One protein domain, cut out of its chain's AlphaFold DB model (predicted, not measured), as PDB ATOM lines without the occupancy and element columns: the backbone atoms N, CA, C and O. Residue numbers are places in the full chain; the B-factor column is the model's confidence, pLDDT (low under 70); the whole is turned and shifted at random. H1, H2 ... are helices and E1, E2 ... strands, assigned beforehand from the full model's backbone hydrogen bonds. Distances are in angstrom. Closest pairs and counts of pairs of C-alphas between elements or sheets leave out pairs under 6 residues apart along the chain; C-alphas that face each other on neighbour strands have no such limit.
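This is residues 2 to 127 of the 172 residues of the protein "Hypothetical protein" of Skeletonema marinoi (UniProt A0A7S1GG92). Two loosely joined parts follow each other: a small one, with H1 beside the short strand pair E1 and E2, then a three-stranded sheet, E3 E5 E4, with H4 packed where E3 and E5 begin and the loop of residues 87 to 112 reaching beyond the other end. The 126 printed residues run H1 E1 H2 H3 E2 H4 E3 E4 E5; the class is mixed, helices and strands, with 55 residues, under half, in these four helices and five strands. The larger sheet is mixed, the smaller parallel. The whole is only just loose, close to compact, with a radius of gyration of the C-alphas of 17.0 A and spans of 49 by 39 by 24 A.

Start at H1, residues 2 to 8, and E1, residues 11 to 13: their closest C-alphas, of Ala 5 and Lys 11, are 6.2 A apart. E1 is parallel to E2, residues 42 to 45, with N 13 and O 44 at 2.8 A. H2, residues 16 to 23, and H3, residues 29 to 32, complete a strand-helix-strand unit, two parallel neighbours with helices between. H4, residues 57 to 66, is on the sheet over E3, residues 80 to 86, at a height of 7.3 A; their closest C-alphas, of Leu 61 and Val 80, are 6.2 A apart. E3 is parallel to E5, residues 120 to 126, with N 82 and O 121 at 2.8 A. E4, residues 113 to 117, forms an antiparallel hairpin with E5, with N 115 and O 122 at 2.9 A. In H1, H2 and H4 every O i to N i+4 pair is within hydrogen-bond range; H3 is too short for one.

Find C-alpha 2 at (152.065, 243.886, 144.462), where H1 begins. H4 spans 14.3 A, E3 19.0 A and E4 13.8 A; E5 runs 19.9 A to C-alpha 126 at (159.286, 253.044, 132.909).

The farthest C-alphas, of Ala 72 and Pro 101, are 53.0 A apart. The printed part has no cut; the links E2 to H4, H4 to E3 and E3 to E4 are long. Residues 69 to 73 and 87 to 110 have pLDDT under 70.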
ATOM      1  N   LEU A   2     153.328 244.119 143.730       92.12
ATOM      2  CA  LEU A   2     152.065 243.886 144.462       92.12
ATOM      3  C   LEU A   2     150.876 243.567 143.543       92.12
ATOM      4  O   LEU A   2     150.269 242.513 143.677       92.12
ATOM      5  N   SER A   3     150.605 244.447 142.574       92.69
ATOM      6  CA  SER A   3     149.508 244.270 141.612       92.69
ATOM      7  C   SER A   3     149.637 242.956 140.823       92.69
ATOM      8  O   SER A   3     148.684 242.192 140.727       92.69
ATOM      9  N   VAL A   4     150.853 242.613 140.376       93.00
ATOM     10  CA  VAL A   4     151.140 241.333 139.700       93.00
ATOM     11  C   VAL A   4     150.828 240.138 140.606       93.00
ATOM     12  O   VAL A   4     150.190 239.185 140.175       93.00
ATOM     13  N   ALA A   5     151.249 240.186 141.869       94.31
ATOM     14  CA  ALA A   5     151.011 239.118 142.835       94.31
ATOM     15  C   ALA A   5     149.519 238.908 143.123       94.31
ATOM     16  O   ALA A   5     149.052 237.771 143.155       94.31
ATOM     17  N   GLN A   6     148.770 240.004 143.273       92.44
ATOM     18  CA  GLN A   6     147.322 239.981 143.473       92.44
ATOM     19  C   GLN A   6     146.598 239.418 142.250       92.44
ATOM     20  O   GLN A   6     145.778 238.513 142.391       92.44
ATOM     21  N   HIS A   7     146.949 239.893 141.053       94.50
ATOM     22  CA  HIS A   7     146.352 239.430 139.804       94.50
ATOM     23  C   HIS A   7     146.607 237.935 139.566       94.50
ATOM     24  O   HIS A   7     145.689 237.187 139.243       94.50
ATOM     25  N   LEU A   8     147.838 237.473 139.805       92.94
ATOM     26  CA  LEU A   8     148.204 236.061 139.662       92.94
ATOM     27  C   LEU A   8     147.756 235.188 140.844       92.94
ATOM     28  O   LEU A   8     147.907 233.967 140.784       92.94
ATOM     29  N   LYS A   9     147.243 235.790 141.927       94.06
ATOM     30  CA  LYS A   9     146.940 235.120 143.202       94.06
ATOM     31  C   LYS A   9     148.132 234.289 143.705       94.06
ATOM     32  O   LYS A   9     147.991 233.129 144.098       94.06
ATOM     33  N   LYS A  10     149.337 234.867 143.652       93.88
ATOM     34  CA  LYS A  10     150.595 234.230 144.080       93.88
ATOM     35  C   LYS A  10     151.263 235.025 145.192       93.88
ATOM     36  O   LYS A  10     151.186 236.249 145.223       93.88
ATOM     37  N   LYS A  11     151.981 234.317 146.066       95.88
ATOM     38  CA  LYS A  11     152.880 234.950 147.031       95.88
ATOM     39  C   LYS A  11     154.124 235.517 146.345       95.88
ATOM     40  O   LYS A  11     154.511 235.086 145.256       95.88
ATOM     41  N   VAL A  12     154.759 236.465 147.024       97.50
ATOM     42  CA  VAL A  12     156.000 237.119 146.618       97.50
ATOM     43  C   VAL A  12     157.103 236.753 147.598       97.50
ATOM     44  O   VAL A  12     157.014 237.066 148.786       97.50
ATOM     45  N   TYR A  13     158.160 236.127 147.091       97.44
ATOM     46  CA  TYR A  13     159.375 235.909 147.856       97.44
ATOM     47  C   TYR A  13     160.130 237.229 148.038       97.44
ATOM     48  O   TYR A  13     160.409 237.945 147.070       97.44
ATOM     49  N   VAL A  14     160.489 237.522 149.283       97.50
ATOM     50  CA  VAL A  14     161.373 238.616 149.692       97.50
ATOM     51  C   VAL A  14     162.381 238.074 150.701       97.50
ATOM     52  O   VAL A  14     162.043 237.220 151.518       97.50
ATOM     53  N   ASP A  15     163.617 238.570 150.682       96.06
ATOM     54  CA  ASP A  15     164.570 238.232 151.742       96.06
ATOM     55  C   ASP A  15     164.164 238.853 153.097       96.06
ATOM     56  O   ASP A  15     163.335 239.770 153.181       96.06
ATOM     57  N   SER A  16     164.766 238.367 154.184       96.19
ATOM     58  CA  SER A  16     164.459 238.815 155.548       96.19
ATOM     59  C   SER A  16     164.708 240.311 155.772       96.19
ATOM     60  O   SER A  16     164.001 240.947 156.560       96.19
ATOM     61  N   ARG A  17     165.691 240.902 155.079       96.38
ATOM     62  CA  ARG A  17     165.993 242.337 155.171       96.38
ATOM     63  C   ARG A  17     164.882 243.149 154.511       96.38
ATOM     64  O   ARG A  17     164.395 244.111 155.104       96.38
ATOM     65  N   ARG A  18     164.442 242.756 153.317       96.12
ATOM     66  CA  ARG A  18     163.355 243.413 152.589       96.12
ATOM     67  C   ARG A  18     162.026 243.247 153.315       96.12
ATOM     68  O   ARG A  18     161.287 244.224 153.407       96.12
ATOM     69  N   LEU A  19     161.749 242.078 153.897       96.12
ATOM     70  CA  LEU A  19     160.555 241.876 154.719       96.12
ATOM     71  C   LEU A  19     160.518 242.830 155.922       96.12
ATOM     72  O   LEU A  19     159.459 243.368 156.237       96.12
ATOM     73  N   ARG A  20     161.660 243.079 156.576       96.19
ATOM     74  CA  ARG A  20     161.749 244.041 157.688       96.19
ATOM     75  C   ARG A  20     161.361 245.456 157.255       96.19
ATOM     76  O   ARG A  20     160.585 246.099 157.949       96.19
ATOM     77  N   ILE A  21     161.853 245.904 156.098       96.69
ATOM     78  CA  ILE A  21     161.488 247.208 155.518       96.69
ATOM     79  C   ILE A  21     159.986 247.257 155.215       96.69
ATOM     80  O   ILE A  21     159.321 248.221 155.568       96.69
ATOM     81  N   LEU A  22     159.434 246.201 154.611       95.94
ATOM     82  CA  LEU A  22     158.006 246.135 154.282       95.94
ATOM     83  C   LEU A  22     157.112 246.188 155.527       95.94
ATOM     84  O   LEU A  22     156.077 246.844 155.500       95.94
ATOM     85  N   LYS A  23     157.520 245.553 156.633       95.62
ATOM     86  CA  LYS A  23     156.800 245.624 157.916       95.62
ATOM     87  C   LYS A  23     156.743 247.044 158.489       95.62
ATOM     88  O   LYS A  23     155.768 247.377 159.151       95.62
ATOM     89  N   ALA A  24     157.746 247.877 158.213       96.88
ATOM     90  CA  ALA A  24     157.772 249.264 158.672       96.88
ATOM     91  C   ALA A  24     156.767 250.172 157.937       96.88
ATOM     92  O   ALA A  24     156.499 251.271 158.402       96.88
ATOM     93  N   LEU A  25     156.177 249.718 156.821       94.88
ATOM     94  CA  LEU A  25     155.187 250.491 156.060       94.88
ATOM     95  C   LEU A  25     153.797 250.533 156.719       94.88
ATOM     96  O   LEU A  25     152.899 251.177 156.183       94.88
ATOM     97  N   GLY A  26     153.591 249.824 157.837       93.94
ATOM     98  CA  GLY A  26     152.332 249.859 158.589       93.94
ATOM     99  C   GLY A  26     151.123 249.304 157.829       93.94
ATOM    100  O   GLY A  26     149.989 249.679 158.111       93.94
ATOM    101  N   TRP A  27     151.338 248.440 156.833       94.69
ATOM    102  CA  TRP A  27     150.244 247.881 156.039       94.69
ATOM    103  C   TRP A  27     149.395 246.866 156.820       94.69
ATOM    104  O   TRP A  27     149.934 246.153 157.673       94.69
ATOM    105  N   PRO A  28     148.095 246.730 156.480       95.31
ATOM    106  CA  PRO A  28     147.224 245.715 157.067       95.31
ATOM    107  C   PRO A  28     147.800 244.300 156.933       95.31
ATOM    108  O   PRO A  28     148.486 243.983 155.950       95.31
ATOM    109  N   LYS A  29     147.502 243.429 157.905       92.38
ATOM    110  CA  LYS A  29     148.030 242.052 157.955       92.38
ATOM    111  C   LYS A  29     147.674 241.270 156.691       92.38
ATOM    112  O   LYS A  29     148.506 240.538 156.162       92.38
ATOM    113  N   GLU A  30     146.486 241.500 156.152       91.44
ATOM    114  CA  GLU A  30     145.961 240.888 154.932       91.44
ATOM    115  C   GLU A  30     146.854 241.214 153.731       91.44
ATOM    116  O   GLU A  30     147.181 240.336 152.933       91.44
ATOM    117  N   ARG A  31     147.318 242.468 153.634       92.56
ATOM    118  CA  ARG A  31     148.268 242.887 152.597       92.56
ATOM    119  C   ARG A  31     149.651 242.292 152.848       92.56
ATOM    120  O   ARG A  31     150.323 241.934 151.888       92.56
ATOM    121  N   MET A  32     150.077 242.156 154.100       95.38
ATOM    122  CA  MET A  32     151.377 241.562 154.431       95.38
ATOM    123  C   MET A  32     151.444 240.051 154.156       95.38
ATOM    124  O   MET A  32     152.523 239.544 153.846       95.38
ATOM    125  N   ASN A  33     150.309 239.345 154.177       93.81
ATOM    126  CA  ASN A  33     150.222 237.896 153.945       93.81
ATOM    127  C   ASN A  33     150.641 237.448 152.534       93.81
ATOM    128  O   ASN A  33     150.910 236.264 152.312       93.81
ATOM    129  N   ILE A  34     150.721 238.373 151.575       95.38
ATOM    130  CA  ILE A  34     151.210 238.072 150.223       95.38
ATOM    131  C   ILE A  34     152.718 237.793 150.202       95.38
ATOM    132  O   ILE A  34     153.214 237.210 149.242       95.38
ATOM    133  N   PHE A  35     153.466 238.239 151.214       96.88
ATOM    134  CA  PHE A  35     154.913 238.081 151.269       96.88
ATOM    135  C   PHE A  35     155.308 236.779 151.961       96.88
ATOM    136  O   PHE A  35     154.662 236.324 152.902       96.88
ATOM    137  N   THR A  36     156.412 236.190 151.517       96.38
ATOM    138  CA  THR A  36     157.020 235.015 152.144       96.38
ATOM    139  C   THR A  36     158.539 235.111 152.067       96.38
ATOM    140  O   THR A  36     159.087 235.712 151.145       96.38
ATOM    141  N   THR A  37     159.230 234.526 153.042       96.62
ATOM    142  CA  THR A  37     160.696 234.370 153.038       96.62
ATOM    143  C   THR A  37     161.126 232.991 152.550       96.62
ATOM    144  O   THR A  37     162.313 232.679 152.567       96.62
ATOM    145  N   LYS A  38     160.174 232.155 152.125       94.06
ATOM    146  CA  LYS A  38     160.423 230.819 151.585       94.06
ATOM    147  C   LYS A  38     160.310 230.853 150.067       94.06
ATOM    148  O   LYS A  38     159.285 231.270 149.525       94.06
ATOM    149  N   LYS A  39     161.372 230.452 149.371       92.50
ATOM    150  CA  LYS A  39     161.458 230.518 147.901       92.50
ATOM    151  C   LYS A  39     160.464 229.566 147.237       92.50
ATOM    152  O   LYS A  39     159.841 229.914 146.243       92.50
ATOM    153  N   GLU A  40     160.258 228.406 147.840       89.88
ATOM    154  CA  GLU A  40     159.383 227.325 147.399       89.88
ATOM    155  C   GLU A  40     157.879 227.647 147.491       89.88
ATOM    156  O   GLU A  40     157.058 226.926 146.917       89.88
ATOM    157  N   GLU A  41     157.507 228.717 148.204       91.12
ATOM    158  CA  GLU A  41     156.126 229.204 148.323       91.12
ATOM    159  C   GLU A  41     155.753 230.233 147.239       91.12
ATOM    160  O   GLU A  41     154.587 230.625 147.141       91.12
ATOM    161  N   ALA A  42     156.710 230.698 146.427       92.94
ATOM    162  CA  ALA A  42     156.498 231.796 145.489       92.94
ATOM    163  C   ALA A  42     157.210 231.585 144.147       92.94
ATOM    164  O   ALA A  42     158.346 231.134 144.076       92.94
ATOM    165  N   CYS A  43     156.561 232.012 143.063       92.56
ATOM    166  CA  CYS A  43     157.174 232.119 141.733       92.56
ATOM    167  C   CYS A  43     157.510 233.571 141.347       92.56
ATOM    168  O   CYS A  43     158.020 233.819 140.260       92.56
ATOM    169  N   LEU A  44     157.193 234.533 142.220       96.12
ATOM    170  CA  LEU A  44     157.515 235.949 142.070       96.12
ATOM    171  C   LEU A  44     158.575 236.304 143.099       96.12
ATOM    172  O   LEU A  44     158.300 236.250 144.297       96.12
ATOM    173  N   TRP A  45     159.787 236.618 142.657       96.75
ATOM    174  CA  TRP A  45     160.917 236.860 143.549       96.75
ATOM    175  C   TRP A  45     161.369 238.311 143.446       96.75
ATOM    176  O   TRP A  45     161.629 238.814 142.353       96.75
ATOM    177  N   ILE A  46     161.482 238.986 144.589       96.81
ATOM    178  CA  ILE A  46     162.111 240.302 144.661       96.81
ATOM    179  C   ILE A  46     163.603 240.099 144.859       96.81
ATOM    180  O   ILE A  46     164.040 239.517 145.850       96.81
ATOM    181  N   VAL A  47     164.375 240.600 143.902       95.75
ATOM    182  CA  VAL A  47     165.832 240.488 143.873       95.75
ATOM    183  C   VAL A  47     166.456 241.877 143.725       95.75
ATOM    184  O   VAL A  47     165.784 242.802 143.252       95.75
ATOM    185  N   PRO A  48     167.730 242.066 144.109       95.00
ATOM    186  CA  PRO A  48     168.425 243.325 143.873       95.00
ATOM    187  C   PRO A  48     168.391 243.714 142.391       95.00
ATOM    188  O   PRO A  48     168.699 242.896 141.525       95.00
ATOM    189  N   LEU A  49     168.078 244.977 142.083       92.88
ATOM    190  CA  LEU A  49     167.924 245.440 140.697       92.88
ATOM    191  C   LEU A  49     169.186 245.197 139.850       92.88
ATOM    192  O   LEU A  49     169.088 244.855 138.672       92.88
ATOM    193  N   GLY A  50     170.379 245.312 140.442       93.00
ATOM    194  CA  GLY A  50     171.650 245.012 139.774       93.00
ATOM    195  C   GLY A  50     171.750 243.576 139.247       93.00
ATOM    196  O   GLY A  50     172.380 243.367 138.218       93.00
ATOM    197  N   LYS A  51     171.055 242.622 139.880       95.56
ATOM    198  CA  LYS A  51     171.049 241.190 139.541       95.56
ATOM    199  C   LYS A  51     170.035 240.814 138.454       95.56
ATOM    200  O   LYS A  51     170.027 239.689 137.978       95.56
ATOM    201  N   VAL A  52     169.177 241.737 138.019       95.81
ATOM    202  CA  VAL A  52     168.241 241.483 136.910       95.81
ATOM    203  C   VAL A  52     168.969 241.694 135.577       95.81
ATOM    204  O   VAL A  52     168.822 242.740 134.937       95.81
ATOM    205  N   ASN A  53     169.826 240.744 135.201       95.19
ATOM    206  CA  ASN A  53     170.663 240.779 133.997       95.19
ATOM    207  C   ASN A  53     170.974 239.349 133.495       95.19
ATOM    208  O   ASN A  53     170.813 238.381 134.229       95.19
ATOM    209  N   PHE A  54     171.453 239.195 132.257       96.62
ATOM    210  CA  PHE A  54     171.686 237.866 131.666       96.62
ATOM    211  C   PHE A  54     172.802 237.037 132.320       96.62
ATOM    212  O   PHE A  54     172.858 235.838 132.075       96.62
ATOM    213  N   LYS A  55     173.670 237.646 133.137       96.50
ATOM    214  CA  LYS A  55     174.729 236.946 133.869       96.50
ATOM    215  C   LYS A  55     174.185 236.253 135.120       96.50
ATOM    216  O   LYS A  55     174.547 235.115 135.362       96.50
ATOM    217  N   ASP A  56     173.323 236.921 135.887       97.12
ATOM    218  CA  ASP A  56     172.813 236.408 137.172       97.12
ATOM    219  C   ASP A  56     171.452 235.677 137.052       97.12
ATOM    220  O   ASP A  56     171.049 234.940 137.948       97.12
ATOM    221  N   MET A  57     170.708 235.868 135.955       96.25
ATOM    222  CA  MET A  57     169.409 235.204 135.739       96.25
ATOM    223  C   MET A  57     169.459 233.662 135.687       96.25
ATOM    224  O   MET A  57     168.505 233.053 136.184       96.25
ATOM    225  N   PRO A  58     170.513 233.011 135.149       96.75
ATOM    226  CA  PRO A  58     170.675 231.559 135.248       96.75
ATOM    227  C   PRO A  58     170.628 231.052 136.697       96.75
ATOM    228  O   PRO A  58     169.873 230.123 136.985       96.75
ATOM    229  N   ASP A  59     171.324 231.725 137.621       96.25
ATOM    230  CA  ASP A  59     171.376 231.345 139.038       96.25
ATOM    231  C   ASP A  59     169.986 231.386 139.686       96.25
ATOM    232  O   ASP A  59     169.648 230.538 140.511       96.25
ATOM    233  N   PHE A  60     169.144 232.359 139.320       95.12
ATOM    234  CA  PHE A  60     167.775 232.427 139.837       95.12
ATOM    235  C   PHE A  60     166.903 231.284 139.324       95.12
ATOM    236  O   PHE A  60     166.108 230.739 140.092       95.12
ATOM    237  N   LEU A  61     167.048 230.905 138.052       94.75
ATOM    238  CA  LEU A  61     166.310 229.782 137.479       94.75
ATOM    239  C   LEU A  61     166.721 228.460 138.140       94.75
ATOM    240  O   LEU A  61     165.862 227.645 138.484       94.75
ATOM    241  N   GLU A  62     168.022 228.273 138.360       94.00
ATOM    242  CA  GLU A  62     168.559 227.112 139.064       94.00
ATOM    243  C   GLU A  62     168.070 227.065 140.515       94.00
ATOM    244  O   GLU A  62     167.475 226.070 140.929       94.00
ATOM    245  N   GLN A  63     168.203 228.159 141.270       92.88
ATOM    246  CA  GLN A  63     167.705 228.249 142.647       92.88
ATOM    247  C   GLN A  63     166.202 227.962 142.737       92.88
ATOM    248  O   GLN A  63     165.758 227.287 143.670       92.88
ATOM    249  N   ALA A  64     165.404 228.457 141.787       92.12
ATOM    250  CA  ALA A  64     163.964 228.216 141.765       92.12
ATOM    251  C   ALA A  64     163.649 226.733 141.533       92.12
ATOM    252  O   ALA A  64     162.768 226.177 142.190       92.12
ATOM    253  N   ASN A  65     164.400 226.069 140.656       92.38
ATOM    254  CA  ASN A  65     164.261 224.637 140.413       92.38
ATOM    255  C   ASN A  65     164.770 223.783 141.582       92.38
ATOM    256  O   ASN A  65     164.108 222.812 141.944       92.38
ATOM    257  N   ASN A  66     165.863 224.179 142.234       89.75
ATOM    258  CA  ASN A  66     166.392 223.499 143.417       89.75
ATOM    259  C   ASN A  66     165.445 223.633 144.616       89.75
ATOM    260  O   ASN A  66     165.240 222.666 145.337       89.75
ATOM    261  N   SER A  67     164.762 224.773 144.781       83.25
ATOM    262  CA  SER A  67     163.728 224.939 145.821       83.25
ATOM    263  C   SER A  67     162.501 224.028 145.632       83.25
ATOM    264  O   SER A  67     161.707 223.842 146.552       83.25
ATOM    265  N   LYS A  68     162.337 223.444 144.437       75.38
ATOM    266  CA  LYS A  68     161.310 222.437 144.132       75.38
ATOM    267  C   LYS A  68     161.824 220.998 144.254       75.38
ATOM    268  O   LYS A  68     161.003 220.078 144.226       75.38
ATOM    269  N   ALA A  69     163.138 220.786 144.364       60.78
ATOM    270  CA  ALA A  69     163.737 219.460 144.466       60.78
ATOM    271  C   ALA A  69     163.245 218.782 145.756       60.78
ATOM    272  O   ALA A  69     163.476 219.276 146.853       60.78
ATOM    273  N   GLY A  70     162.479 217.698 145.609       58.66
ATOM    274  CA  GLY A  70     161.777 217.018 146.709       58.66
ATOM    275  C   GLY A  70     160.255 216.960 146.541       58.66
ATOM    276  O   GLY A  70     159.606 216.104 147.133       58.66
ATOM    277  N   LYS A  71     159.663 217.792 145.671       65.00
ATOM    278  CA  LYS A  71     158.257 217.659 145.256       65.00
ATOM    279  C   LYS A  71     158.202 216.866 143.952       65.00
ATOM    280  O   LYS A  71     158.169 217.466 142.879       65.00
ATOM    281  N   ALA A  72     158.202 215.534 144.052       55.53
ATOM    282  CA  ALA A  72     158.342 214.573 142.942       55.53
ATOM    283  C   ALA A  72     157.416 214.793 141.719       55.53
ATOM    284  O   ALA A  72     157.686 214.265 140.648       55.53
ATOM    285  N   LEU A  73     156.363 215.607 141.851       60.06
ATOM    286  CA  LEU A  73     155.378 215.905 140.805       60.06
ATOM    287  C   LEU A  73     155.431 217.352 140.274       60.06
ATOM    288  O   LEU A  73     154.534 217.775 139.547       60.06
ATOM    289  N   THR A  74     156.440 218.153 140.638       74.38
ATOM    290  CA  THR A  74     156.475 219.573 140.239       74.38
ATOM    291  C   THR A  74     157.350 219.800 139.015       74.38
ATOM    292  O   THR A  74     158.570 219.667 139.078       74.38
ATOM    293  N   ALA A  75     156.732 220.247 137.919       83.06
ATOM    294  CA  ALA A  75     157.454 220.668 136.724       83.06
ATOM    295  C   ALA A  75     158.490 221.767 137.041       83.06
ATOM    296  O   ALA A  75     158.220 222.738 137.775       83.06
ATOM    297  N   LYS A  76     159.687 221.611 136.465       88.81
ATOM    298  CA  LYS A  76     160.753 222.615 136.519       88.81
ATOM    299  C   LYS A  76     160.330 223.866 135.747       88.81
ATOM    300  O   LYS A  76     159.585 223.801 134.775       88.81
ATOM    301  N   TYR A  77     160.806 225.018 136.194       92.19
ATOM    302  CA  TYR A  77     160.717 226.251 135.431       92.19
ATOM    303  C   TYR A  77     161.663 226.183 134.233       92.19
ATOM    304  O   TYR A  77     162.839 225.845 134.378       92.19
ATOM    305  N   GLU A  78     161.145 226.538 133.062       94.12
ATOM    306  CA  GLU A  78     161.910 226.561 131.811       94.12
ATOM    307  C   GLU A  78     162.429 227.948 131.447       94.12
ATOM    308  O   GLU A  78     163.377 228.064 130.676       94.12
ATOM    309  N   ARG A  79     161.786 229.002 131.956       95.31
ATOM    310  CA  ARG A  79     162.076 230.396 131.618       95.31
ATOM    311  C   ARG A  79     162.058 231.256 132.866       95.31
ATOM    312  O   ARG A  79     161.330 230.966 133.814       95.31
ATOM    313  N   VAL A  80     162.812 232.349 132.825       95.75
ATOM    314  CA  VAL A  80     162.764 233.393 133.849       95.75
ATOM    315  C   VAL A  80     162.641 234.764 133.190       95.75
ATOM    316  O   VAL A  80     163.325 235.084 132.215       95.75
ATOM    317  N   VAL A  81     161.726 235.565 133.734       96.75
ATOM    318  CA  VAL A  81     161.385 236.898 133.239       96.75
ATOM    319  C   VAL A  81     161.724 237.914 134.321       96.75
ATOM    320  O   VAL A  81     161.192 237.868 135.429       96.75
ATOM    321  N   GLY A  82     162.641 238.817 134.002       96.44
ATOM    322  CA  GLY A  82     163.129 239.859 134.887       96.44
ATOM    323  C   GLY A  82     162.508 241.201 134.533       96.44
ATOM    324  O   GLY A  82     162.562 241.625 133.383       96.44
ATOM    325  N   PHE A  83     161.971 241.903 135.526       95.25
ATOM    326  CA  PHE A  83     161.466 243.263 135.358       95.25
ATOM    327  C   PHE A  83     162.396 244.254 136.051       95.25
ATOM    328  O   PHE A  83     162.741 244.086 137.222       95.25
ATOM    329  N   ARG A  84     162.786 245.302 135.330       93.19
ATOM    330  CA  ARG A  84     163.558 246.437 135.835       93.19
ATOM    331  C   ARG A  84     162.651 247.670 135.835       93.19
ATOM    332  O   ARG A  84     162.571 248.332 134.802       93.19
ATOM    333  N   PRO A  85     161.946 247.958 136.944       88.94
ATOM    334  CA  PRO A  85     161.228 249.214 137.097       88.94
ATOM    335  C   PRO A  85     162.270 250.311 137.319       88.94
ATOM    336  O   PRO A  85     162.851 250.425 138.395       88.94
ATOM    337  N   THR A  86     162.587 251.051 136.270       75.62
ATOM    338  CA  THR A  86     163.477 252.216 136.341       75.62
ATOM    339  C   THR A  86     162.689 253.433 135.888       75.62
ATOM    340  O   THR A  86     161.722 253.265 135.151       75.62
ATOM    341  N   GLY A  87     163.086 254.635 136.313       69.62
ATOM    342  CA  GLY A  87     162.472 255.880 135.844       69.62
ATOM    343  C   GLY A  87     162.738 256.120 134.353       69.62
ATOM    344  O   GLY A  87     162.632 255.218 133.521       69.62
ATOM    345  N   TRP A  88     163.132 257.336 133.989       61.03
ATOM    346  CA  TRP A  88     163.470 257.655 132.604       61.03
ATOM    347  C   TRP A  88     164.590 256.740 132.095       61.03
ATOM    348  O   TRP A  88     165.737 256.818 132.535       61.03
ATOM    349  N   THR A  89     164.258 255.844 131.166       51.25
ATOM    350  CA  THR A  89     165.224 254.938 130.541       51.25
ATOM    351  C   THR A  89     166.035 255.705 129.499       51.25
ATOM    352  O   THR A  89     165.845 255.572 128.293       51.25
ATOM    353  N   PHE A  90     166.976 256.528 129.966       45.56
ATOM    354  CA  PHE A  90     168.036 257.061 129.118       45.56
ATOM    355  C   PHE A  90     168.986 255.900 128.787       45.56
ATOM    356  O   PHE A  90     169.838 255.514 129.586       45.56
ATOM    357  N   SER A  91     168.797 255.251 127.638       46.56
ATOM    358  CA  SER A  91     169.745 254.236 127.172       46.56
ATOM    359  C   SER A  91     171.047 254.948 126.810       46.56
ATOM    360  O   SER A  91     171.128 255.564 125.763       46.56
ATOM    361  N   ALA A  92     172.089 254.880 127.642       37.78
ATOM    362  CA  ALA A  92     173.366 255.561 127.369       37.78
ATOM    363  C   ALA A  92     174.012 255.174 126.017       37.78
ATOM    364  O   ALA A  92     174.815 255.930 125.474       37.78
ATOM    365  N   LYS A  93     173.650 254.008 125.458       41.34
ATOM    366  CA  LYS A  93     174.091 253.552 124.128       41.34
ATOM    367  C   LYS A  93     173.283 254.164 122.982       41.34
ATOM    368  O   LYS A  93     173.827 254.361 121.903       41.34
ATOM    369  N   ASP A  94     172.026 254.518 123.231       45.56
ATOM    370  CA  ASP A  94     171.202 255.294 122.314       45.56
ATOM    371  C   ASP A  94     171.095 256.710 122.871       45.56
ATOM    372  O   ASP A  94     170.199 257.000 123.659       45.56
ATOM    373  N   LYS A  95     171.934 257.640 122.400       41.03
ATOM    374  CA  LYS A  95     171.825 259.090 122.694       41.03
ATOM    375  C   LYS A  95     170.445 259.710 122.349       41.03
ATOM    376  O   LYS A  95     170.274 260.921 122.396       41.03
ATOM    377  N   LYS A  96     169.458 258.900 121.960       49.91
ATOM    378  CA  LYS A  96     168.088 259.259 121.622       49.91
ATOM    379  C   LYS A  96     167.151 258.782 122.732       49.91
ATOM    380  O   LYS A  96     166.850 257.590 122.831       49.91
ATOM    381  N   GLN A  97     166.655 259.745 123.507       54.41
ATOM    382  CA  GLN A  97     165.545 259.604 124.452       54.41
ATOM    383  C   GLN A  97     164.393 258.824 123.793       54.41
ATOM    384  O   GLN A  97     163.927 259.210 122.717       54.41
ATOM    385  N   THR A  98     163.982 257.703 124.395       54.56
ATOM    386  CA  THR A  98     162.845 256.872 123.946       54.56
ATOM    387  C   THR A  98     161.503 257.521 124.246       54.56
ATOM    388  O   THR A  98     160.521 257.208 123.580       54.56
ATOM    389  N   LEU A  99     161.489 258.431 125.219       55.50
ATOM    390  CA  LEU A  99     160.323 259.161 125.680       55.50
ATOM    391  C   LEU A  99     160.412 260.630 125.253       55.50
ATOM    392  O   LEU A  99     161.496 261.206 125.145       55.50
ATOM    393  N   LEU A 100     159.262 261.218 124.979       54.59
ATOM    394  CA  LEU A 100     159.024 262.645 124.871       54.59
ATOM    395  C   LEU A 100     159.072 263.272 126.278       54.59
ATOM    396  O   LEU A 100     158.885 262.552 127.262       54.59
ATOM    397  N   PRO A 101     159.271 264.596 126.406       53.03
ATOM    398  CA  PRO A 101     159.197 265.298 127.693       53.03
ATOM    399  C   PRO A 101     157.885 265.050 128.456       53.03
ATOM    400  O   PRO A 101     157.875 265.064 129.682       53.03
ATOM    401  N   CYS A 102     156.804 264.729 127.734       52.44
ATOM    402  CA  CYS A 102     155.510 264.337 128.288       52.44
ATOM    403  C   CYS A 102     155.421 262.887 128.799       52.44
ATOM    404  O   CYS A 102     154.338 262.412 129.123       52.44
ATOM    405  N   GLY A 103     156.529 262.142 128.830       56.19
ATOM    406  CA  GLY A 103     156.565 260.748 129.283       56.19
ATOM    407  C   GLY A 103     156.042 259.728 128.262       56.19
ATOM    408  O   GLY A 103     156.164 258.525 128.485       56.19
ATOM    409  N   GLN A 104     155.513 260.175 127.120       58.50
ATOM    410  CA  GLN A 104     155.045 259.294 126.047       58.50
ATOM    411  C   GLN A 104     156.200 258.775 125.186       58.50
ATOM    412  O   GLN A 104     157.171 259.496 124.970       58.50
ATOM    413  N   PRO A 105     156.129 257.550 124.642       58.06
ATOM    414  CA  PRO A 105     157.140 257.076 123.710       58.06
ATOM    415  C   PRO A 105     157.144 257.905 122.422       58.06
ATOM    416  O   PRO A 105     156.097 258.292 121.906       58.06
ATOM    417  N   LYS A 106     158.335 258.152 121.868       61.03
ATOM    418  CA  LYS A 106     158.454 258.728 120.521       61.03
ATOM    419  C   LYS A 106     157.817 257.792 119.480       61.03
ATOM    420  O   LYS A 106     157.866 256.573 119.672       61.03
ATOM    421  N   PRO A 107     157.295 258.324 118.358       55.44
ATOM    422  CA  PRO A 107     156.761 257.507 117.271       55.44
ATOM    423  C   PRO A 107     157.748 256.405 116.855       55.44
ATOM    424  O   PRO A 107     158.936 256.666 116.665       55.44
ATOM    425  N   GLY A 108     157.269 255.160 116.775       58.28
ATOM    426  CA  GLY A 108     158.093 253.992 116.435       58.28
ATOM    427  C   GLY A 108     158.969 253.440 117.570       58.28
ATOM    428  O   GLY A 108     159.786 252.553 117.325       58.28
ATOM    429  N   ARG A 109     158.833 253.929 118.811       62.91
ATOM    430  CA  ARG A 109     159.508 253.363 119.992       62.91
ATOM    431  C   ARG A 109     158.501 252.748 120.957       62.91
ATOM    432  O   ARG A 109     157.427 253.286 121.188       62.91
ATOM    433  N   HIS A 110     158.872 251.623 121.561       64.38
ATOM    434  CA  HIS A 110     158.079 251.010 122.622       64.38
ATOM    435  C   HIS A 110     158.464 251.590 123.984       64.38
ATOM    436  O   HIS A 110     159.644 251.760 124.289       64.38
ATOM    437  N   LEU A 111     157.448 251.851 124.811       70.94
ATOM    438  CA  LEU A 111     157.594 252.312 126.194       70.94
ATOM    439  C   LEU A 111     158.403 251.312 127.043       70.94
ATOM    440  O   LEU A 111     159.191 251.699 127.901       70.94
ATOM    441  N   ILE A 112     158.239 250.016 126.763       82.00
ATOM    442  CA  ILE A 112     158.929 248.922 127.448       82.00
ATOM    443  C   ILE A 112     160.115 248.460 126.597       82.00
ATOM    444  O   ILE A 112     159.947 248.014 125.461       82.00
ATOM    445  N   SER A 113     161.319 248.505 127.166       84.56
ATOM    446  CA  SER A 113     162.502 247.896 126.549       84.56
ATOM    447  C   SER A 113     162.514 246.405 126.855       84.56
ATOM    448  O   SER A 113     162.431 246.033 128.019       84.56
ATOM    449  N   SER A 114     162.646 245.550 125.843       89.38
ATOM    450  CA  SER A 114     162.683 244.096 126.030       89.38
ATOM    451  C   SER A 114     163.933 243.508 125.393       89.38
ATOM    452  O   SER A 114     164.249 243.808 124.244       89.38
ATOM    453  N   LYS A 115     164.648 242.668 126.140       91.38
ATOM    454  CA  LYS A 115     165.774 241.876 125.637       91.38
ATOM    455  C   LYS A 115     165.559 240.427 126.037       91.38
ATOM    456  O   LYS A 115     165.290 240.157 127.205       91.38
ATOM    457  N   THR A 116     165.743 239.509 125.098       95.62
ATOM    458  CA  THR A 116     165.624 238.068 125.341       95.62
ATOM    459  C   THR A 116     166.883 237.367 124.858       95.62
ATOM    460  O   THR A 116     167.388 237.672 123.781       95.62
ATOM    461  N   ASN A 117     167.389 236.437 125.661       95.44
ATOM    462  CA  ASN A 117     168.474 235.535 125.307       95.44
ATOM    463  C   ASN A 117     168.081 234.119 125.751       95.44
ATOM    464  O   ASN A 117     168.106 233.801 126.943       95.44
ATOM    465  N   GLY A 118     167.651 233.293 124.794       95.75
ATOM    466  CA  GLY A 118     167.161 231.940 125.053       95.75
ATOM    467  C   GLY A 118     166.007 231.915 126.062       95.75
ATOM    468  O   GLY A 118     164.919 232.420 125.799       95.75
ATOM    469  N   LYS A 119     166.254 231.320 127.234       96.19
ATOM    470  CA  LYS A 119     165.274 231.128 128.322       96.19
ATOM    471  C   LYS A 119     165.112 232.352 129.236       96.19
ATOM    472  O   LYS A 119     164.321 232.315 130.182       96.19
ATOM    473  N   TYR A 120     165.867 233.414 128.979       97.44
ATOM    474  CA  TYR A 120     165.960 234.588 129.837       97.44
ATOM    475  C   TYR A 120     165.385 235.805 129.122       97.44
ATOM    476  O   TYR A 120     165.838 236.145 128.029       97.44
ATOM    477  N   SER A 121     164.448 236.502 129.758       97.25
ATOM    478  CA  SER A 121     163.914 237.775 129.259       97.25
ATOM    479  C   SER A 121     164.067 238.861 130.313       97.25
ATOM    480  O   SER A 121     163.809 238.626 131.492       97.25
ATOM    481  N   VAL A 122     164.491 240.055 129.904       95.06
ATOM    482  CA  VAL A 122     164.609 241.238 130.763       95.06
ATOM    483  C   VAL A 122     163.819 242.384 130.146       95.06
ATOM    484  O   VAL A 122     164.090 242.791 129.014       95.06
ATOM    485  N   HIS A 123     162.879 242.924 130.916       92.44
ATOM    486  CA  HIS A 123     162.031 244.045 130.536       92.44
ATOM    487  C   HIS A 123     162.356 245.278 131.384       92.44
ATOM    488  O   HIS A 123     162.219 245.252 132.607       92.44
ATOM    489  N   GLY A 124     162.780 246.362 130.742       90.00
ATOM    490  CA  GLY A 124     162.846 247.694 131.336       90.00
ATOM    491  C   GLY A 124     161.474 248.350 131.275       90.00
ATOM    492  O   GLY A 124     160.969 248.600 130.182       90.00
ATOM    493  N   VAL A 125     160.886 248.614 132.439       87.75
ATOM    494  CA  VAL A 125     159.556 249.216 132.577       87.75
ATOM    495  C   VAL A 125     159.729 250.634 133.120       87.75
ATOM    496  O   VAL A 125     160.339 250.775 134.183       87.75
ATOM    497  N   PRO A 126     159.227 251.672 132.429       84.25
ATOM    498  CA  PRO A 126     159.286 253.044 132.909       84.25
ATOM    499  C   PRO A 126     158.250 253.230 134.016       84.25
ATOM    500  O   PRO A 126     157.065 253.424 133.761       84.25
ATOM    501  N   TYR A 127     158.709 253.117 135.256       84.75
ATOM    502  CA  TYR A 127     157.913 253.364 136.453       84.75
ATOM    503  C   TYR A 127     158.635 254.435 137.263       84.75
ATOM    504  O   TYR A 127     159.688 254.168 137.846       84.75
TER     505      TYR A 127